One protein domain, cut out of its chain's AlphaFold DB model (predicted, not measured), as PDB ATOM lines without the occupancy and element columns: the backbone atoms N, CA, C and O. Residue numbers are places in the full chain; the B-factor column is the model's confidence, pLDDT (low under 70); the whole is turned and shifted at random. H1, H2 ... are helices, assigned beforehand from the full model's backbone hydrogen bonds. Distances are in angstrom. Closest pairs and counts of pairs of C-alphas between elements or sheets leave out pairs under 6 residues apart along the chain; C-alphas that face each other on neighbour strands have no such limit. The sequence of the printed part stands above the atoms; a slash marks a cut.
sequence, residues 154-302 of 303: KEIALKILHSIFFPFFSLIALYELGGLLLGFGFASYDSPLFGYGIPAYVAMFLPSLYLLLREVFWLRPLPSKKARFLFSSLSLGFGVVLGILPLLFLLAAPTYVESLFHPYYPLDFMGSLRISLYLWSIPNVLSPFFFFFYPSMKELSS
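Overview. This is residues 154 to 302 of the 303 residues of an uncharacterized protein of Firmicutes bacterium (UniProt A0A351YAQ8). Four long helices, H1, H2, H3 and H6, form an up-and-down bundle, each running against the one before it in the chain; H2 and H6 touch in the middle, with H1 aslant on one side of them and H3 on the other. The short H4 and H5 lie at one end, on the way from H3 to H6. The printed part has 149 residues with six named helices, H1 to H6, and no named strand: all helix. It is compact, with a radius of gyration of the C-alphas of 17.1 A and spans of 55 by 28 by 27 A.

Arrangement. Begin with H1, residues 154 to 186; its residues 169 to 180 alone touch H2, residues 194 to 218, in a hairpin at a steep tilt of 42 degrees, with the closest C-alphas, Glu 176 and Met 204, 4.8 A apart. H2 makes the next hairpin with H3, residues 225 to 252, at a shallow tilt of 19 degrees; look at the closest C-alphas, Pro 199 and Leu 242, 6.1 A apart. H4, residues 256 to 261, only just touches H2, with 3 pairs of C-alphas within 8 A, the closest Gly 197 and Leu 260 at 6.8 A. H5, residues 266 to 270, and H6, residues 275 to 300, touch only at the corner, the closest C-alphas, Asp 268 and Ile 275, 6.0 A apart. H6 touches H3, opposite ways at a shallow tilt of 11 degrees; the closest C-alphas, Gly 243 and Ser 281, are 4.5 A apart. O i to N i+4 pairs are within hydrogen-bond range throughout H4, but in 25 of 29 in H1, 16 of 21 in H2, 22 of 24 in H3, 14 of 22 in H6 and 0 of 1 in H5, where 1 of 2 O i to N i+3 pairs is.

Along the chain. Find C-alpha 154 at (-43.991, -37.292, 11.236); from there H1 runs 46.4 A. H2 spans 36.0 A, H3 40.6 A and H6 37.0 A, ending at C-alpha 300, (-50.855, -33.577, 16.242).

Size, cuts and confidence. The C-alphas farthest apart, Asp 190 and Ser 302, are 56.4 A apart. The printed part has no cut and no long link; residues 266 to 281 and 284 to 302 are among those with pLDDT under 70.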
ATOM      1  N   LYS A 154     -44.237 -38.700  10.888       74.62
ATOM      2  CA  LYS A 154     -43.991 -37.292  11.236       74.62
ATOM      3  C   LYS A 154     -43.826 -37.097  12.745       74.62
ATOM      4  O   LYS A 154     -42.900 -36.414  13.169       74.62
ATOM      5  N   GLU A 155     -44.670 -37.725  13.558       69.94
ATOM      6  CA  GLU A 155     -44.547 -37.674  15.021       69.94
ATOM      7  C   GLU A 155     -43.288 -38.379  15.523       69.94
ATOM      8  O   GLU A 155     -42.669 -37.920  16.480       69.94
ATOM      9  N   ILE A 156     -42.887 -39.476  14.875       74.12
ATOM     10  CA  ILE A 156     -41.641 -40.179  15.196       74.12
ATOM     11  C   ILE A 156     -40.439 -39.273  14.909       74.12
ATOM     12  O   ILE A 156     -39.622 -39.063  15.803       74.12
ATOM     13  N   ALA A 157     -40.364 -38.684  13.710       74.19
ATOM     14  CA  ALA A 157     -39.275 -37.782  13.330       74.19
ATOM     15  C   ALA A 157     -39.178 -36.565  14.266       74.19
ATOM     16  O   ALA A 157     -38.103 -36.249  14.772       74.19
ATOM     17  N   LEU A 158     -40.309 -35.926  14.575       69.12
ATOM     18  CA  LEU A 158     -40.355 -34.783  15.489       69.12
ATOM     19  C   LEU A 158     -39.955 -35.158  16.921       69.12
ATOM     20  O   LEU A 158     -39.235 -34.406  17.577       69.12
ATOM     21  N   LYS A 159     -40.367 -36.337  17.402       68.12
ATOM     22  CA  LYS A 159     -39.961 -36.841  18.717       68.12
ATOM     23  C   LYS A 159     -38.452 -37.091  18.783       68.12
ATOM     24  O   LYS A 159     -37.850 -36.772  19.804       68.12
ATOM     25  N   ILE A 160     -37.857 -37.631  17.715       72.44
ATOM     26  CA  ILE A 160     -36.407 -37.854  17.618       72.44
ATOM     27  C   ILE A 160     -35.667 -36.517  17.661       72.44
ATOM     28  O   ILE A 160     -34.799 -36.337  18.514       72.44
ATOM     29  N   LEU A 161     -36.060 -35.550  16.825       71.75
ATOM     30  CA  LEU A 161     -35.452 -34.216  16.822       71.75
ATOM     31  C   LEU A 161     -35.541 -33.581  18.214       71.75
ATOM     32  O   LEU A 161     -34.528 -33.187  18.783       71.75
ATOM     33  N   HIS A 162     -36.729 -33.572  18.822       70.38
ATOM     34  CA  HIS A 162     -36.901 -33.039  20.170       70.38
ATOM     35  C   HIS A 162     -36.015 -33.755  21.201       70.38
ATOM     36  O   HIS A 162     -35.454 -33.097  22.070       70.38
ATOM     37  N   SER A 163     -35.849 -35.077  21.101       67.81
ATOM     38  CA  SER A 163     -35.022 -35.847  22.038       67.81
ATOM     39  C   SER A 163     -33.522 -35.571  21.944       67.81
ATOM     40  O   SER A 163     -32.823 -35.830  22.911       67.81
ATOM     41  N   ILE A 164     -33.037 -35.036  20.820       72.88
ATOM     42  CA  ILE A 164     -31.625 -34.677  20.631       72.88
ATOM     43  C   ILE A 164     -31.412 -33.208  20.997       72.88
ATOM     44  O   ILE A 164     -30.551 -32.864  21.803       72.88
ATOM     45  N   PHE A 165     -32.244 -32.337  20.432       76.12
ATOM     46  CA  PHE A 165     -32.074 -30.902  20.571       76.12
ATOM     47  C   PHE A 165     -32.418 -30.378  21.968       76.12
ATOM     48  O   PHE A 165     -31.765 -29.455  22.446       76.12
ATOM     49  N   PHE A 166     -33.435 -30.940  22.632       75.69
ATOM     50  CA  PHE A 166     -33.851 -30.450  23.946       75.69
ATOM     51  C   PHE A 166     -32.791 -30.699  25.034       75.69
ATOM     52  O   PHE A 166     -32.494 -29.754  25.767       75.69
ATOM     53  N   PRO A 167     -32.173 -31.895  25.145       78.75
ATOM     54  CA  PRO A 167     -31.056 -32.095  26.067       78.75
ATOM     55  C   PRO A 167     -29.869 -31.187  25.760       78.75
ATOM     56  O   PRO A 167     -29.350 -30.565  26.677       78.75
ATOM     57  N   PHE A 168     -29.491 -31.041  24.488       80.19
ATOM     58  CA  PHE A 168     -28.395 -30.154  24.094       80.19
ATOM     59  C   PHE A 168     -28.656 -28.698  24.507       80.19
ATOM     60  O   PHE A 168     -27.823 -28.077  25.160       80.19
ATOM     61  N   PHE A 169     -29.854 -28.182  24.223       80.94
ATOM     62  CA  PHE A 169     -30.276 -26.854  24.670       80.94
ATOM     63  C   PHE A 169     -30.287 -26.731  26.202       80.94
ATOM     64  O   PHE A 169     -29.890 -25.702  26.737       80.94
ATOM     65  N   SER A 170     -30.704 -27.785  26.910       83.00
ATOM     66  CA  SER A 170     -30.724 -27.800  28.378       83.00
ATOM     67  C   SER A 170     -29.322 -27.747  28.981       83.00
ATOM     68  O   SER A 170     -29.117 -27.055  29.973       83.00
ATOM     69  N   LEU A 171     -28.351 -28.431  28.368       86.06
ATOM     70  CA  LEU A 171     -26.947 -28.362  28.776       86.06
ATOM     71  C   LEU A 171     -26.376 -26.964  28.565       86.06
ATOM     72  O   LEU A 171     -25.753 -26.432  29.477       86.06
ATOM     73  N   ILE A 172     -26.645 -26.340  27.413       85.19
ATOM     74  CA  ILE A 172     -26.212 -24.960  27.172       85.19
ATOM     75  C   ILE A 172     -26.844 -24.020  28.202       85.19
ATOM     76  O   ILE A 172     -26.141 -23.239  28.825       85.19
ATOM     77  N   ALA A 173     -28.145 -24.135  28.464       87.06
ATOM     78  CA  ALA A 173     -28.805 -23.296  29.457       87.06
ATOM     79  C   ALA A 173     -28.215 -23.444  30.869       87.06
ATOM     80  O   ALA A 173     -28.073 -22.445  31.575       87.06
ATOM     81  N   LEU A 174     -27.852 -24.667  31.271       89.19
ATOM     82  CA  LEU A 174     -27.175 -24.921  32.543       89.19
ATOM     83  C   LEU A 174     -25.749 -24.364  32.557       89.19
ATOM     84  O   LEU A 174     -25.337 -23.828  33.578       89.19
ATOM     85  N   TYR A 175     -25.012 -24.450  31.450       88.88
ATOM     86  CA  TYR A 175     -23.683 -23.849  31.339       88.88
ATOM     87  C   TYR A 175     -23.736 -22.332  31.515       88.88
ATOM     88  O   TYR A 175     -23.056 -21.784  32.375       88.88
ATOM     89  N   GLU A 176     -24.608 -21.676  30.751       86.94
ATOM     90  CA  GLU A 176     -24.811 -20.227  30.769       86.94
ATOM     91  C   GLU A 176     -25.281 -19.738  32.148       86.94
ATOM     92  O   GLU A 176     -24.793 -18.735  32.664       86.94
ATOM     93  N   LEU A 177     -26.175 -20.485  32.806       90.00
ATOM     94  CA  LEU A 177     -26.607 -20.169  34.168       90.00
ATOM     95  C   LEU A 177     -25.478 -20.334  35.188       90.00
ATOM     96  O   LEU A 177     -25.324 -19.479  36.055       90.00
ATOM     97  N   GLY A 178     -24.686 -21.403  35.088       89.56
ATOM     98  CA  GLY A 178     -23.532 -21.619  35.960       89.56
ATOM     99  C   GLY A 178     -22.487 -20.521  35.793       89.56
ATOM    100  O   GLY A 178     -22.024 -19.960  36.786       89.56
ATOM    101  N   GLY A 179     -22.205 -20.157  34.539       86.69
ATOM    102  CA  GLY A 179     -21.363 -19.027  34.176       86.69
ATOM    103  C   GLY A 179     -21.884 -17.735  34.790       86.69
ATOM    104  O   GLY A 179     -21.146 -17.086  35.509       86.69
ATOM    105  N   LEU A 180     -23.164 -17.402  34.623       88.06
ATOM    106  CA  LEU A 180     -23.763 -16.202  35.218       88.06
ATOM    107  C   LEU A 180     -23.657 -16.175  36.753       88.06
ATOM    108  O   LEU A 180     -23.284 -15.153  37.325       88.06
ATOM    109  N   LEU A 181     -23.982 -17.285  37.427       88.25
ATOM    110  CA  LEU A 181     -23.979 -17.376  38.893       88.25
ATOM    111  C   LEU A 181     -22.584 -17.166  39.484       88.25
ATOM    112  O   LEU A 181     -22.442 -16.490  40.500       88.25
ATOM    113  N   LEU A 182     -21.565 -17.739  38.845       82.44
ATOM    114  CA  LEU A 182     -20.169 -17.573  39.246       82.44
ATOM    115  C   LEU A 182     -19.571 -16.262  38.728       82.44
ATOM    116  O   LEU A 182     -18.662 -15.696  39.332       82.44
ATOM    117  N   GLY A 183     -20.115 -15.757  37.630       75.00
ATOM    118  CA  GLY A 183     -19.640 -14.603  36.897       75.00
ATOM    119  C   GLY A 183     -19.637 -13.310  37.670       75.00
ATOM    120  O   GLY A 183     -18.713 -12.513  37.542       75.00
ATOM    121  N   PHE A 184     -20.617 -13.129  38.552       71.56
ATOM    122  CA  PHE A 184     -20.629 -11.986  39.459       71.56
ATOM    123  C   PHE A 184     -19.391 -11.937  40.367       71.56
ATOM    124  O   PHE A 184     -19.012 -10.848  40.792       71.56
ATOM    125  N   GLY A 185     -18.745 -13.078  40.640       69.00
ATOM    126  CA  GLY A 185     -17.485 -13.149  41.384       69.00
ATOM    127  C   GLY A 185     -16.233 -12.886  40.541       69.00
ATOM    128  O   GLY A 185     -15.207 -12.513  41.098       69.00
ATOM    129  N   PHE A 186     -16.311 -13.044  39.215       67.31
ATOM    130  CA  PHE A 186     -15.190 -12.864  38.276       67.31
ATOM    131  C   PHE A 186     -15.312 -11.608  37.405       67.31
ATOM    132  O   PHE A 186     -14.435 -11.315  36.590       67.31
ATOM    133  N   ALA A 187     -16.409 -10.868  37.542       71.81
ATOM    134  CA  ALA A 187     -16.658  -9.659  36.785       71.81
ATOM    135  C   ALA A 187     -15.608  -8.587  37.108       71.81
ATOM    136  O   ALA A 187     -15.361  -8.245  38.263       71.81
ATOM    137  N   SER A 188     -15.008  -8.027  36.060       70.38
ATOM    138  CA  SER A 188     -14.055  -6.923  36.174       70.38
ATOM    139  C   SER A 188     -14.801  -5.602  36.376       70.38
ATOM    140  O   SER A 188     -14.905  -4.804  35.445       70.38
ATOM    141  N   TYR A 189     -15.350  -5.386  37.574       76.81
ATOM    142  CA  TYR A 189     -16.127  -4.183  37.913       76.81
ATOM    143  C   TYR A 189     -15.334  -2.880  37.733       76.81
ATOM    144  O   TYR A 189     -15.921  -1.849  37.419       76.81
ATOM    145  N   ASP A 190     -14.007  -2.950  37.855       79.38
ATOM    146  CA  ASP A 190     -13.102  -1.812  37.673       79.38
ATOM    147  C   ASP A 190     -12.762  -1.532  36.195       79.38
ATOM    148  O   ASP A 190     -12.099  -0.545  35.876       79.38
ATOM    149  N   SER A 191     -13.201  -2.389  35.264       80.19
ATOM    150  CA  SER A 191     -12.947  -2.203  33.836       80.19
ATOM    151  C   SER A 191     -13.852  -1.110  33.256       80.19
ATOM    152  O   SER A 191     -15.077  -1.197  33.390       80.19
ATOM    153  N   PRO A 192     -13.315  -0.146  32.482       80.00
ATOM    154  CA  PRO A 192     -14.135   0.829  31.759       80.00
ATOM    155  C   PRO A 192     -15.044   0.169  30.707       80.00
ATOM    156  O   PRO A 192     -15.982   0.793  30.215       80.00
ATOM    157  N   LEU A 193     -14.787  -1.101  30.369       80.56
ATOM    158  CA  LEU A 193     -15.587  -1.885  29.437       80.56
ATOM    159  C   LEU A 193     -16.694  -2.705  30.122       80.56
ATOM    160  O   LEU A 193     -17.491  -3.324  29.423       80.56
ATOM    161  N   PHE A 194     -16.808  -2.694  31.456       80.50
ATOM    162  CA  PHE A 194     -17.780  -3.516  32.194       80.50
ATOM    163  C   PHE A 194     -19.219  -3.381  31.664       80.50
ATOM    164  O   PHE A 194     -19.916  -4.378  31.480       80.50
ATOM    165  N   GLY A 195     -19.646  -2.155  31.335       80.75
ATOM    166  CA  GLY A 195     -20.986  -1.887  30.799       80.75
ATOM    167  C   GLY A 195     -21.295  -2.618  29.485       80.75
ATOM    168  O   GLY A 195     -22.445  -2.986  29.245       80.75
ATOM    169  N   TYR A 196     -20.276  -2.909  28.671       77.75
ATOM    170  CA  TYR A 196     -20.419  -3.677  27.430       77.75
ATOM    171  C   TYR A 196     -20.720  -5.163  27.701       77.75
ATOM    172  O   TYR A 196     -21.247  -5.850  26.828       77.75
ATOM    173  N   GLY A 197     -20.449  -5.659  28.915       78.19
ATOM    174  CA  GLY A 197     -20.757  -7.025  29.343       78.19
ATOM    175  C   GLY A 197     -22.226  -7.261  29.715       78.19
ATOM    176  O   GLY A 197     -22.701  -8.395  29.653       78.19
ATOM    177  N   ILE A 198     -22.980  -6.203  30.046       80.81
ATOM    178  CA  ILE A 198     -24.353  -6.312  30.575       80.81
ATOM    179  C   ILE A 198     -25.289  -7.095  29.638       80.81
ATOM    180  O   ILE A 198     -25.962  -8.011  30.120       80.81
ATOM    181  N   PRO A 199     -25.352  -6.817  28.320       78.06
ATOM    182  CA  PRO A 199     -26.238  -7.571  27.436       78.06
ATOM    183  C   PRO A 199     -25.901  -9.052  27.356       78.06
ATOM    184  O   PRO A 199     -26.811  -9.871  27.261       78.06
ATOM    185  N   ALA A 200     -24.618  -9.404  27.429       75.81
ATOM    186  CA  ALA A 200     -24.211 -10.795  27.439       75.81
ATOM    187  C   ALA A 200     -24.673 -11.481  28.728       75.81
ATOM    188  O   ALA A 200     -25.317 -12.514  28.633       75.81
ATOM    189  N   TYR A 201     -24.500 -10.876  29.911       80.62
ATOM    190  CA  TYR A 201     -25.023 -11.446  31.167       80.62
ATOM    191  C   TYR A 201     -26.541 -11.680  31.122       80.62
ATOM    192  O   TYR A 201     -27.035 -12.719  31.564       80.62
ATOM    193  N   VAL A 202     -27.293 -10.750  30.525       81.81
ATOM    194  CA  VAL A 202     -28.736 -10.928  30.289       81.81
ATOM    195  C   VAL A 202     -28.993 -12.083  29.309       81.81
ATOM    196  O   VAL A 202     -29.903 -12.883  29.529       81.81
ATOM    197  N   ALA A 203     -28.179 -12.212  28.262       78.94
ATOM    198  CA  ALA A 203     -28.252 -13.301  27.292       78.94
ATOM    199  C   ALA A 203     -27.934 -14.679  27.906       78.94
ATOM    200  O   ALA A 203     -28.573 -15.653  27.510       78.94
ATOM    201  N   MET A 204     -27.030 -14.765  28.893       81.62
ATOM    202  CA  MET A 204     -26.715 -16.004  29.625       81.62
ATOM    203  C   MET A 204     -27.907 -16.472  30.488       81.62
ATOM    204  O   MET A 204     -28.168 -17.666  30.638       81.62
ATOM    205  N   PHE A 205     -28.692 -15.537  31.037       84.31
ATOM    206  CA  PHE A 205     -29.858 -15.863  31.870       84.31
ATOM    207  C   PHE A 205     -31.034 -16.450  31.071       84.31
ATOM    208  O   PHE A 205     -31.794 -17.293  31.561       84.31
ATOM    209  N   LEU A 206     -31.207 -15.995  29.833       80.19
ATOM    210  CA  LEU A 206     -32.401 -16.255  29.037       80.19
ATOM    211  C   LEU A 206     -32.684 -17.733  28.738       80.19
ATOM    212  O   LEU A 206     -33.819 -18.153  28.975       80.19
ATOM    213  N   PRO A 207     -31.722 -18.552  28.266       80.44
ATOM    214  CA  PRO A 207     -31.941 -19.981  28.041       80.44
ATOM    215  C   PRO A 207     -32.522 -20.706  29.262       80.44
ATOM    216  O   PRO A 207     -33.428 -21.531  29.131       80.44
ATOM    217  N   SER A 208     -32.060 -20.349  30.461       82.81
ATOM    218  CA  SER A 208     -32.548 -20.922  31.716       82.81
ATOM    219  C   SER A 208     -33.923 -20.393  32.115       82.81
ATOM    220  O   SER A 208     -34.790 -21.173  32.522       82.81
ATOM    221  N   LEU A 209     -34.182 -19.096  31.913       79.75
ATOM    222  CA  LEU A 209     -35.518 -18.524  32.080       79.75
ATOM    223  C   LEU A 209     -36.533 -19.222  31.161       79.75
ATOM    224  O   LEU A 209     -37.639 -19.548  31.588       79.75
ATOM    225  N   TYR A 210     -36.152 -19.528  29.924       75.31
ATOM    226  CA  TYR A 210     -36.988 -20.269  28.989       75.31
ATOM    227  C   TYR A 210     -37.361 -21.659  29.504       75.31
ATOM    228  O   TYR A 210     -38.542 -22.018  29.509       75.31
ATOM    229  N   LEU A 211     -36.392 -22.441  29.977       75.62
ATOM    230  CA  LEU A 211     -36.676 -23.760  30.549       75.62
ATOM    231  C   LEU A 211     -37.634 -23.668  31.740       75.62
ATOM    232  O   LEU A 211     -38.612 -24.419  31.793       75.62
ATOM    233  N   LEU A 212     -37.416 -22.701  32.635       74.31
ATOM    234  CA  LEU A 212     -38.289 -22.452  33.780       74.31
ATOM    235  C   LEU A 212     -39.718 -22.120  33.331       74.31
ATOM    236  O   LEU A 212     -40.686 -22.709  33.815       74.31
ATOM    237  N   LEU A 213     -39.867 -21.209  32.368       70.50
ATOM    238  CA  LEU A 213     -41.172 -20.791  31.865       70.50
ATOM    239  C   LEU A 213     -41.902 -21.932  31.145       70.50
ATOM    240  O   LEU A 213     -43.117 -22.078  31.301       70.50
ATOM    241  N   ARG A 214     -41.180 -22.802  30.427       69.88
ATOM    242  CA  ARG A 214     -41.742 -24.020  29.824       69.88
ATOM    243  C   ARG A 214     -42.314 -24.967  30.886       69.88
ATOM    244  O   ARG A 214     -43.438 -25.451  30.732       69.88
ATOM    245  N   GLU A 215     -41.563 -25.234  31.950       66.88
ATOM    246  CA  GLU A 215     -41.974 -26.146  33.026       66.88
ATOM    247  C   GLU A 215     -43.129 -25.570  33.872       66.88
ATOM    248  O   GLU A 215     -44.068 -26.287  34.232       66.88
ATOM    249  N   VAL A 216     -43.121 -24.260  34.140       62.88
ATOM    250  CA  VAL A 216     -44.123 -23.591  34.988       62.88
ATOM    251  C   VAL A 216     -45.429 -23.308  34.241       62.88
ATOM    252  O   VAL A 216     -46.503 -23.624  34.760       62.88
ATOM    253  N   PHE A 217     -45.361 -22.737  33.037       55.91
ATOM    254  CA  PHE A 217     -46.540 -22.223  32.330       55.91
ATOM    255  C   PHE A 217     -47.087 -23.176  31.264       55.91
ATOM    256  O   PHE A 217     -48.292 -23.195  31.039       55.91
ATOM    257  N   TRP A 218     -46.252 -23.992  30.614       53.72
ATOM    258  CA  TRP A 218     -46.677 -24.783  29.447       53.72
ATOM    259  C   TRP A 218     -47.041 -26.236  29.740       53.72
ATOM    260  O   TRP A 218     -47.871 -26.815  29.034       53.72
ATOM    261  N   LEU A 219     -46.433 -26.840  30.762       55.62
ATOM    262  CA  LEU A 219     -46.830 -28.167  31.244       55.62
ATOM    263  C   LEU A 219     -48.012 -28.111  32.229       55.62
ATOM    264  O   LEU A 219     -48.553 -29.153  32.598       55.62
ATOM    265  N   ARG A 220     -48.445 -26.906  32.624       56.56
ATOM    266  CA  ARG A 220     -49.667 -26.630  33.410       56.56
ATOM    267  C   ARG A 220     -50.720 -25.957  32.494       56.56
ATOM    268  O   ARG A 220     -50.482 -25.994  31.288       56.56
ATOM    269  N   PRO A 221     -51.916 -25.500  32.945       49.50
ATOM    270  CA  PRO A 221     -53.033 -25.242  32.033       49.50
ATOM    271  C   PRO A 221     -52.594 -24.326  30.893       49.50
ATOM    272  O   PRO A 221     -52.128 -23.209  31.091       49.50
ATOM    273  N   LEU A 222     -52.675 -24.914  29.704       54.62
ATOM    274  CA  LEU A 222     -52.055 -24.468  28.473       54.62
ATOM    275  C   LEU A 222     -52.451 -23.003  28.194       54.62
ATOM    276  O   LEU A 222     -53.628 -22.764  27.917       54.62
ATOM    277  N   PRO A 223     -51.516 -22.027  28.216       61.88
ATOM    278  CA  PRO A 223     -51.838 -20.626  27.945       61.88
ATOM    279  C   PRO A 223     -52.530 -20.491  26.584       61.88
ATOM    280  O   PRO A 223     -52.310 -21.322  25.695       61.88
ATOM    281  N   SER A 224     -53.380 -19.479  26.399       70.00
ATOM    282  CA  SER A 224     -54.106 -19.284  25.134       70.00
ATOM    283  C   SER A 224     -53.140 -19.215  23.938       70.00
ATOM    284  O   SER A 224     -51.997 -18.777  24.081       70.00
ATOM    285  N   LYS A 225     -53.577 -19.630  22.736       70.50
ATOM    286  CA  LYS A 225     -52.731 -19.581  21.520       70.50
ATOM    287  C   LYS A 225     -52.112 -18.191  21.296       70.50
ATOM    288  O   LYS A 225     -50.943 -18.103  20.934       70.50
ATOM    289  N   LYS A 226     -52.867 -17.123  21.596       72.75
ATOM    290  CA  LYS A 226     -52.402 -15.728  21.528       72.75
ATOM    291  C   LYS A 226     -51.279 -15.431  22.525       72.75
ATOM    292  O   LYS A 226     -50.264 -14.875  22.125       72.75
ATOM    293  N   ALA A 227     -51.428 -15.837  23.789       72.44
ATOM    294  CA  ALA A 227     -50.402 -15.625  24.813       72.44
ATOM    295  C   ALA A 227     -49.090 -16.350  24.472       72.44
ATOM    296  O   ALA A 227     -48.011 -15.801  24.670       72.44
ATOM    297  N   ARG A 228     -49.180 -17.553  23.891       67.81
ATOM    298  CA  ARG A 228     -48.001 -18.303  23.431       67.81
ATOM    299  C   ARG A 228     -47.291 -17.619  22.276       67.81
ATOM    300  O   ARG A 228     -46.077 -17.502  22.315       67.81
ATOM    301  N   PHE A 229     -48.046 -17.194  21.264       72.38
ATOM    302  CA  PHE A 229     -47.487 -16.496  20.112       72.38
ATOM    303  C   PHE A 229     -46.784 -15.212  20.553       72.38
ATOM    304  O   PHE A 229     -45.624 -15.015  20.216       72.38
ATOM    305  N   LEU A 230     -47.448 -14.400  21.382       76.06
ATOM    306  CA  LEU A 230     -46.874 -13.169  21.915       76.06
ATOM    307  C   LEU A 230     -45.589 -13.440  22.699       76.06
ATOM    308  O   LEU A 230     -44.587 -12.778  22.454       76.06
ATOM    309  N   PHE A 231     -45.600 -14.429  23.597       73.75
ATOM    310  CA  PHE A 231     -44.414 -14.787  24.365       73.75
ATOM    311  C   PHE A 231     -43.271 -15.215  23.443       73.75
ATOM    312  O   PHE A 231     -42.216 -14.601  23.487       73.75
ATOM    313  N   SER A 232     -43.493 -16.174  22.542       71.56
ATOM    314  CA  SER A 232     -42.459 -16.637  21.612       71.56
ATOM    315  C   SER A 232     -41.928 -15.523  20.704       71.56
ATOM    316  O   SER A 232     -40.737 -15.493  20.414       71.56
ATOM    317  N   SER A 233     -42.781 -14.596  20.257       74.94
ATOM    318  CA  SER A 233     -42.363 -13.439  19.459       74.94
ATOM    319  C   SER A 233     -41.527 -12.449  20.267       74.94
ATOM    320  O   SER A 233     -40.508 -11.983  19.767       74.94
ATOM    321  N   LEU A 234     -41.912 -12.157  21.514       77.00
ATOM    322  CA  LEU A 234     -41.119 -11.318  22.419       77.00
ATOM    323  C   LEU A 234     -39.773 -11.974  22.729       77.00
ATOM    324  O   LEU A 234     -38.746 -11.311  22.688       77.00
ATOM    325  N   SER A 235     -39.772 -13.283  22.967       74.31
ATOM    326  CA  SER A 235     -38.576 -14.089  23.196       74.31
ATOM    327  C   SER A 235     -37.620 -14.075  22.009       74.31
ATOM    328  O   SER A 235     -36.421 -13.888  22.188       74.31
ATOM    329  N   LEU A 236     -38.154 -14.222  20.793       76.38
ATOM    330  CA  LEU A 236     -37.385 -14.119  19.556       76.38
ATOM    331  C   LEU A 236     -36.833 -12.710  19.361       76.38
ATOM    332  O   LEU A 236     -35.643 -12.565  19.113       76.38
ATOM    333  N   GLY A 237     -37.668 -11.681  19.506       78.50
ATOM    334  CA  GLY A 237     -37.231 -10.292  19.376       78.50
ATOM    335  C   GLY A 237     -36.127  -9.956  20.375       78.50
ATOM    336  O   GLY A 237     -35.089  -9.428  19.992       78.50
ATOM    337  N   PHE A 238     -36.310 -10.339  21.636       78.75
ATOM    338  CA  PHE A 238     -35.329 -10.114  22.691       78.75
ATOM    339  C   PHE A 238     -34.041 -10.917  22.462       78.75
ATOM    340  O   PHE A 238     -32.952 -10.363  22.579       78.75
ATOM    341  N   GLY A 239     -34.148 -12.184  22.045       76.62
ATOM    342  CA  GLY A 239     -32.999 -13.019  21.696       76.62
ATOM    343  C   GLY A 239     -32.208 -12.489  20.495       76.62
ATOM    344  O   GLY A 239     -30.982 -12.504  20.520       76.62
ATOM    345  N   VAL A 240     -32.885 -11.955  19.474       78.62
ATOM    346  CA  VAL A 240     -32.245 -11.316  18.311       78.62
ATOM    347  C   VAL A 240     -31.540 -10.025  18.718       78.62
ATOM    348  O   VAL A 240     -30.383  -9.831  18.353       78.62
ATOM    349  N   VAL A 241     -32.191  -9.163  19.506       82.19
ATOM    350  CA  VAL A 241     -31.581  -7.920  20.003       82.19
ATOM    351  C   VAL A 241     -30.325  -8.228  20.816       82.19
ATOM    352  O   VAL A 241     -29.275  -7.647  20.555       82.19
ATOM    353  N   LEU A 242     -30.396  -9.185  21.742       76.06
ATOM    354  CA  LEU A 242     -29.250  -9.589  22.559       76.06
ATOM    355  C   LEU A 242     -28.189 -10.380  21.795       76.06
ATOM    356  O   LEU A 242     -27.053 -10.423  22.244       76.06
ATOM    357  N   GLY A 243     -28.521 -10.984  20.654       73.12
ATOM    358  CA  GLY A 243     -27.532 -11.577  19.754       73.12
ATOM    359  C   GLY A 243     -26.789 -10.530  18.918       73.12
ATOM    360  O   GLY A 243     -25.592 -10.665  18.686       73.12
ATOM    361  N   ILE A 244     -27.477  -9.467  18.485       76.50
ATOM    362  CA  ILE A 244     -26.899  -8.397  17.654       76.50
ATOM    363  C   ILE A 244     -26.095  -7.398  18.496       76.50
ATOM    364  O   ILE A 244     -25.050  -6.926  18.054       76.50
ATOM    365  N   LEU A 245     -26.549  -7.069  19.705       78.19
ATOM    366  CA  LEU A 245     -25.933  -6.031  20.535       78.19
ATOM    367  C   LEU A 245     -24.447  -6.313  20.880       78.19
ATOM    368  O   LEU A 245     -23.636  -5.403  20.711       78.19
ATOM    369  N   PRO A 246     -24.034  -7.549  21.229       70.50
ATOM    370  CA  PRO A 246     -22.624  -7.909  21.399       70.50
ATOM    371  C   PRO A 246     -21.797  -7.779  20.112       70.50
ATOM    372  O   PRO A 246     -20.617  -7.432  20.165       70.50
ATOM    373  N   LEU A 247     -22.397  -8.014  18.939       74.31
ATOM    374  CA  LEU A 247     -21.713  -7.809  17.658       74.31
ATOM    375  C   LEU A 247     -21.465  -6.318  17.403       74.31
ATOM    376  O   LEU A 247     -20.386  -5.946  16.953       74.31
ATOM    377  N   LEU A 248     -22.423  -5.451  17.742       79.44
ATOM    378  CA  LEU A 248     -22.239  -3.999  17.659       79.44
ATOM    379  C   LEU A 248     -21.165  -3.508  18.639       79.44
ATOM    380  O   LEU A 248     -20.341  -2.667  18.288       79.44
ATOM    381  N   PHE A 249     -21.128  -4.067  19.848       78.62
ATOM    382  CA  PHE A 249     -20.103  -3.749  20.842       78.62
ATOM    383  C   PHE A 249     -18.712  -4.230  20.433       78.62
ATOM    384  O   PHE A 249     -17.735  -3.535  20.690       78.62
ATOM    385  N   LEU A 250     -18.618  -5.349  19.711       73.38
ATOM    386  CA  LEU A 250     -17.361  -5.818  19.130       73.38
ATOM    387  C   LEU A 250     -16.807  -4.850  18.084       73.38
ATOM    388  O   LEU A 250     -15.596  -4.682  17.996       73.38
ATOM    389  N   LEU A 251     -17.679  -4.203  17.307       78.38
ATOM    390  CA  LEU A 251     -17.266  -3.172  16.352       78.38
ATOM    391  C   LEU A 251     -16.781  -1.902  17.064       78.38
ATOM    392  O   LEU A 251     -15.841  -1.267  16.594       78.38
ATOM    393  N   ALA A 252     -17.405  -1.541  18.187       81.06
ATOM    394  CA  ALA A 252     -17.053  -0.346  18.953       81.06
ATOM    395  C   ALA A 252     -15.792  -0.527  19.819       81.06
ATOM    396  O   ALA A 252     -15.011   0.410  19.967       81.06
ATOM    397  N   ALA A 253     -15.584  -1.716  20.388       78.38
ATOM    398  CA  ALA A 253     -14.481  -2.015  21.298       78.38
ATOM    399  C   ALA A 253     -13.964  -3.453  21.089       78.38
ATOM    400  O   ALA A 253     -14.296  -4.336  21.872       78.38
ATOM    401  N   PRO A 254     -13.123  -3.729  20.077       74.12
ATOM    402  CA  PRO A 254     -12.758  -5.096  19.673       74.12
ATOM    403  C   PRO A 254     -12.150  -5.986  20.769       74.12
ATOM    404  O   PRO A 254     -12.264  -7.207  20.699       74.12
ATOM    405  N   THR A 255     -11.532  -5.384  21.786       74.00
ATOM    406  CA  THR A 255     -10.861  -6.074  22.899       74.00
ATOM    407  C   THR A 255     -11.793  -6.436  24.060       74.00
ATOM    408  O   THR A 255     -11.380  -7.136  24.987       74.00
ATOM    409  N   TYR A 256     -13.057  -5.991  24.047       75.00
ATOM    410  CA  TYR A 256     -13.980  -6.241  25.162       75.00
ATOM    411  C   TYR A 256     -14.323  -7.731  25.319       75.00
ATOM    412  O   TYR A 256     -14.517  -8.195  26.438       75.00
ATOM    413  N   VAL A 257     -14.343  -8.496  24.216       69.56
ATOM    414  CA  VAL A 257     -14.641  -9.938  24.255       69.56
ATOM    415  C   VAL A 257     -13.548 -10.695  25.005       69.56
ATOM    416  O   VAL A 257     -13.823 -11.419  25.955       69.56
ATOM    417  N   GLU A 258     -12.296 -10.467  24.616       67.50
ATOM    418  CA  GLU A 258     -11.132 -11.132  25.208       67.50
ATOM    419  C   GLU A 258     -10.948 -10.752  26.683       67.50
ATOM    420  O   GLU A 258     -10.625 -11.603  27.508       67.50
ATOM    421  N   SER A 259     -11.217  -9.493  27.040       68.44
ATOM    422  CA  SER A 259     -11.030  -8.997  28.409       68.44
ATOM    423  C   SER A 259     -12.159  -9.363  29.376       68.44
ATOM    424  O   SER A 259     -11.889  -9.570  30.556       68.44
ATOM    425  N   LEU A 260     -13.411  -9.454  28.916       73.06
ATOM    426  CA  LEU A 260     -14.561  -9.688  29.800       73.06
ATOM    427  C   LEU A 260     -15.081 -11.126  29.769       73.06
ATOM    428  O   LEU A 260     -15.726 -11.544  30.732       73.06
ATOM    429  N   PHE A 261     -14.826 -11.881  28.694       72.62
ATOM    430  CA  PHE A 261     -15.506 -13.160  28.468       72.62
ATOM    431  C   PHE A 261     -14.623 -14.395  28.470       72.62
ATOM    432  O   PHE A 261     -15.143 -15.504  28.592       72.62
ATOM    433  N   HIS A 262     -13.306 -14.213  28.469       71.88
ATOM    434  CA  HIS A 262     -12.351 -15.293  28.693       71.88
ATOM    435  C   HIS A 262     -12.670 -16.164  29.932       71.88
ATOM    436  O   HIS A 262     -12.603 -17.388  29.818       71.88
ATOM    437  N   PRO A 263     -13.106 -15.613  31.092       73.38
ATOM    438  CA  PRO A 263     -13.457 -16.435  32.257       73.38
ATOM    439  C   PRO A 263     -14.664 -17.355  32.042       73.38
ATOM    440  O   PRO A 263     -14.841 -18.309  32.794       73.38
ATOM    441  N   TYR A 264     -15.499 -17.065  31.043       76.56
ATOM    442  CA  TYR A 264     -16.729 -17.796  30.749       76.56
ATOM    443  C   TYR A 264     -16.598 -18.702  29.540       76.56
ATOM    444  O   TYR A 264     -17.281 -19.708  29.493       76.56
ATOM    445  N   TYR A 265     -15.735 -18.360  28.585       77.56
ATOM    446  CA  TYR A 265     -15.545 -19.097  27.340       77.56
ATOM    447  C   TYR A 265     -14.062 -19.380  27.170       77.56
ATOM    448  O   TYR A 265     -13.383 -18.674  26.428       77.56
ATOM    449  N   PRO A 266     -13.533 -20.413  27.843       67.69
ATOM    450  CA  PRO A 266     -12.112 -20.715  27.792       67.69
ATOM    451  C   PRO A 266     -11.676 -20.971  26.349       67.69
ATOM    452  O   PRO A 266     -10.648 -20.473  25.936       67.69
ATOM    453  N   LEU A 267     -12.502 -21.596  25.507       67.44
ATOM    454  CA  LEU A 267     -12.168 -21.827  24.094       67.44
ATOM    455  C   LEU A 267     -11.906 -20.542  23.275       67.44
ATOM    456  O   LEU A 267     -11.348 -20.625  22.180       67.44
ATOM    457  N   ASP A 268     -12.249 -19.359  23.795       63.12
ATOM    458  CA  ASP A 268     -11.902 -18.081  23.173       63.12
ATOM    459  C   ASP A 268     -10.431 -17.674  23.363       63.12
ATOM    460  O   ASP A 268      -9.952 -16.835  22.598       63.12
ATOM    461  N   PHE A 269      -9.669 -18.296  24.282       56.19
ATOM    462  CA  PHE A 269      -8.224 -18.041  24.442       56.19
ATOM    463  C   PHE A 269      -7.420 -18.391  23.182       56.19
ATOM    464  O   PHE A 269      -6.329 -17.868  22.971       56.19
ATOM    465  N   MET A 270      -7.962 -19.251  22.309       54.88
ATOM    466  CA  MET A 270      -7.338 -19.627  21.035       54.88
ATOM    467  C   MET A 270      -7.439 -18.521  19.960       54.88
ATOM    468  O   MET A 270      -7.111 -18.759  18.795       54.88
ATOM    469  N   GLY A 271      -7.910 -17.319  20.328       48.84
ATOM    470  CA  GLY A 271      -7.761 -16.043  19.610       48.84
ATOM    471  C   GLY A 271      -8.517 -15.893  18.284       48.84
ATOM    472  O   GLY A 271      -8.742 -14.781  17.819       48.84
ATOM    473  N   SER A 272      -8.946 -16.987  17.659       52.81
ATOM    474  CA  SER A 272      -9.461 -16.991  16.281       52.81
ATOM    475  C   SER A 272     -10.941 -17.349  16.159       52.81
ATOM    476  O   SER A 272     -11.575 -17.010  15.161       52.81
ATOM    477  N   LEU A 273     -11.510 -18.019  17.163       56.94
ATOM    478  CA  LEU A 273     -12.816 -18.663  17.030       56.94
ATOM    479  C   LEU A 273     -13.989 -17.809  17.537       56.94
ATOM    480  O   LEU A 273     -15.086 -17.937  16.992       56.94
ATOM    481  N   ARG A 274     -13.763 -16.921  18.525       68.38
ATOM    482  CA  ARG A 274     -14.797 -16.066  19.157       68.38
ATOM    483  C   ARG A 274     -16.111 -16.836  19.387       68.38
ATOM    484  O   ARG A 274     -17.198 -16.371  19.038       68.38
ATOM    485  N   ILE A 275     -15.983 -18.054  19.918       67.00
ATOM    486  CA  ILE A 275     -17.064 -19.011  20.163       67.00
ATOM    487  C   ILE A 275     -18.100 -18.428  21.124       67.00
ATOM    488  O   ILE A 275     -19.282 -18.720  20.943       67.00
ATOM    489  N   SER A 276     -17.710 -17.559  22.063       67.62
ATOM    490  CA  SER A 276     -18.647 -16.812  22.924       67.62
ATOM    491  C   SER A 276     -19.792 -16.157  22.152       67.62
ATOM    492  O   SER A 276     -20.954 -16.292  22.529       67.62
ATOM    493  N   LEU A 277     -19.496 -15.518  21.014       68.19
ATOM    494  CA  LEU A 277     -20.501 -14.835  20.197       68.19
ATOM    495  C   LEU A 277     -21.544 -15.813  19.647       68.19
ATOM    496  O   LEU A 277     -22.728 -15.480  19.572       68.19
ATOM    497  N   TYR A 278     -21.130 -17.030  19.293       69.00
ATOM    498  CA  TYR A 278     -22.020 -18.084  18.808       69.00
ATOM    499  C   TYR A 278     -22.775 -18.761  19.955       69.00
ATOM    500  O   TYR A 278     -23.976 -19.010  19.833       69.00
ATOM    501  N   LEU A 279     -22.108 -19.024  21.080       65.69
ATOM    502  CA  LEU A 279     -22.715 -19.667  22.245       65.69
ATOM    503  C   LEU A 279     -23.740 -18.777  22.949       65.69
ATOM    504  O   LEU A 279     -24.717 -19.311  23.458       65.69
ATOM    505  N   TRP A 280     -23.627 -17.449  22.885       68.12
ATOM    506  CA  TRP A 280     -24.710 -16.571  23.345       68.12
ATOM    507  C   TRP A 280     -25.833 -16.431  22.329       68.12
ATOM    508  O   TRP A 280     -27.007 -16.438  22.694       68.12
ATOM    509  N   SER A 281     -25.512 -16.275  21.045       66.12
ATOM    510  CA  SER A 281     -26.522 -15.937  20.036       66.12
ATOM    511  C   SER A 281     -27.383 -17.136  19.632       66.12
ATOM    512  O   SER A 281     -28.607 -17.017  19.551       66.12
ATOM    513  N   ILE A 282     -26.784 -18.314  19.435       70.81
ATOM    514  CA  ILE A 282     -27.485 -19.502  18.936       70.81
ATOM    515  C   ILE A 282     -28.588 -19.964  19.900       70.81
ATOM    516  O   ILE A 282     -29.718 -20.135  19.445       70.81
ATOM    517  N   PRO A 283     -28.363 -20.135  21.216       70.81
ATOM    518  CA  PRO A 283     -29.415 -20.575  22.134       70.81
ATOM    519  C   PRO A 283     -30.529 -19.540  22.276       70.81
ATOM    520  O   PRO A 283     -31.703 -19.902  22.377       70.81
ATOM    521  N   ASN A 284     -30.185 -18.252  22.226       69.75
ATOM    522  CA  ASN A 284     -31.156 -17.166  22.297       69.75
ATOM    523  C   ASN A 284     -32.037 -17.083  21.045       69.75
ATOM    524  O   ASN A 284     -33.225 -16.787  21.161       69.75
ATOM    525  N   VAL A 285     -31.509 -17.450  19.876       69.31
ATOM    526  CA  VAL A 285     -32.277 -17.554  18.627       69.31
ATOM    527  C   VAL A 285     -33.004 -18.892  18.498       69.31
ATOM    528  O   VAL A 285     -34.101 -18.916  17.954       69.31
ATOM    529  N   LEU A 286     -32.448 -20.003  18.995       67.75
ATOM    530  CA  LEU A 286     -33.048 -21.343  18.906       67.75
ATOM    531  C   LEU A 286     -34.155 -21.577  19.937       67.75
ATOM    532  O   LEU A 286     -35.130 -22.271  19.637       67.75
ATOM    533  N   SER A 287     -34.039 -21.002  21.136       66.25
ATOM    534  CA  SER A 287     -35.040 -21.146  22.200       66.25
ATOM    535  C   SER A 287     -36.477 -20.842  21.739       66.25
ATOM    536  O   SER A 287     -37.338 -21.701  21.939       66.25
ATOM    537  N   PRO A 288     -36.777 -19.742  21.016       66.06
ATOM    538  CA  PRO A 288     -38.122 -19.395  20.560       66.06
ATOM    539  C   PRO A 288     -38.636 -20.357  19.481       66.06
ATOM    540  O   PRO A 288     -39.836 -20.638  19.439       66.06
ATOM    541  N   PHE A 289     -37.751 -20.938  18.655       65.00
ATOM    542  CA  PHE A 289     -38.132 -21.999  17.719       65.00
ATOM    543  C   PHE A 289     -38.608 -23.248  18.469       65.00
ATOM    544  O   PHE A 289     -39.649 -23.809  18.116       65.00
ATOM    545  N   PHE A 290     -37.946 -23.649  19.563       62.50
ATOM    546  CA  PHE A 290     -38.448 -24.745  20.404       62.50
ATOM    547  C   PHE A 290     -39.838 -24.446  20.980       62.50
ATOM    548  O   PHE A 290     -40.686 -25.342  21.001       62.50
ATOM    549  N   PHE A 291     -40.117 -23.199  21.375       58.66
ATOM    550  CA  PHE A 291     -41.450 -22.791  21.844       58.66
ATOM    551  C   PHE A 291     -42.514 -22.782  20.747       58.66
ATOM    552  O   PHE A 291     -43.668 -23.112  21.024       58.66
ATOM    553  N   PHE A 292     -42.156 -22.439  19.509       58.91
ATOM    554  CA  PHE A 292     -43.084 -22.458  18.376       58.91
ATOM    555  C   PHE A 292     -43.438 -23.878  17.924       58.91
ATOM    556  O   PHE A 292     -44.600 -24.161  17.632       58.91
ATOM    557  N   PHE A 293     -42.465 -24.791  17.887       55.22
ATOM    558  CA  PHE A 293     -42.683 -26.141  17.360       55.22
ATOM    559  C   PHE A 293     -43.275 -27.124  18.385       55.22
ATOM    560  O   PHE A 293     -43.968 -28.064  17.991       55.22
ATOM    561  N   TYR A 294     -43.065 -26.923  19.692       54.22
ATOM    562  CA  TYR A 294     -43.510 -27.871  20.727       54.22
ATOM    563  C   TYR A 294     -45.043 -28.046  20.846       54.22
ATOM    564  O   TYR A 294     -45.504 -29.185  20.950       54.22
ATOM    565  N   PRO A 295     -45.881 -26.992  20.781       51.19
ATOM    566  CA  PRO A 295     -47.339 -27.134  20.839       51.19
ATOM    567  C   PRO A 295     -47.938 -27.832  19.613       51.19
ATOM    568  O   PRO A 295     -48.886 -28.605  19.753       51.19
ATOM    569  N   SER A 296     -47.344 -27.628  18.434       44.19
ATOM    570  CA  SER A 296     -47.708 -28.312  17.188       44.19
ATOM    571  C   SER A 296     -47.605 -29.833  17.330       44.19
ATOM    572  O   SER A 296     -48.380 -30.561  16.722       44.19
ATOM    573  N   MET A 297     -46.692 -30.323  18.180       43.72
ATOM    574  CA  MET A 297     -46.518 -31.752  18.457       43.72
ATOM    575  C   MET A 297     -47.612 -32.347  19.354       43.72
ATOM    576  O   MET A 297     -47.941 -33.518  19.194       43.72
ATOM    577  N   LYS A 298     -48.188 -31.569  20.282       43.75
ATOM    578  CA  LYS A 298     -49.258 -32.042  21.184       43.75
ATOM    579  C   LYS A 298     -50.637 -31.993  20.515       43.75
ATOM    580  O   LYS A 298     -51.468 -32.847  20.791       43.75
ATOM    581  N   GLU A 299     -50.854 -31.026  19.617       42.00
ATOM    582  CA  GLU A 299     -52.075 -30.931  18.792       42.00
ATOM    583  C   GLU A 299     -52.116 -31.985  17.668       42.00
ATOM    584  O   GLU A 299     -53.202 -32.377  17.246       42.00
ATOM    585  N   LEU A 300     -50.955 -32.468  17.202       38.22
ATOM    586  CA  LEU A 300     -50.855 -33.577  16.242       38.22
ATOM    587  C   LEU A 300     -51.178 -34.941  16.867       38.22
ATOM    588  O   LEU A 300     -51.748 -35.771  16.177       38.22
ATOM    589  N   SER A 301     -50.876 -35.151  18.155       34.66
ATOM    590  CA  SER A 301     -51.153 -36.423  18.843       34.66
ATOM    591  C   SER A 301     -52.577 -36.544  19.401       34.66
ATOM    592  O   SER A 301     -52.912 -37.556  20.011       34.66
ATOM    593  N   SER A 302     -53.378 -35.479  19.306       38.22
ATOM    594  CA  SER A 302     -54.771 -35.424  19.777       38.22
ATOM    595  C   SER A 302     -55.795 -35.447  18.634       38.22
ATOM    596  O   SER A 302     -56.968 -35.170  18.875       38.22
TER     597      SER A 302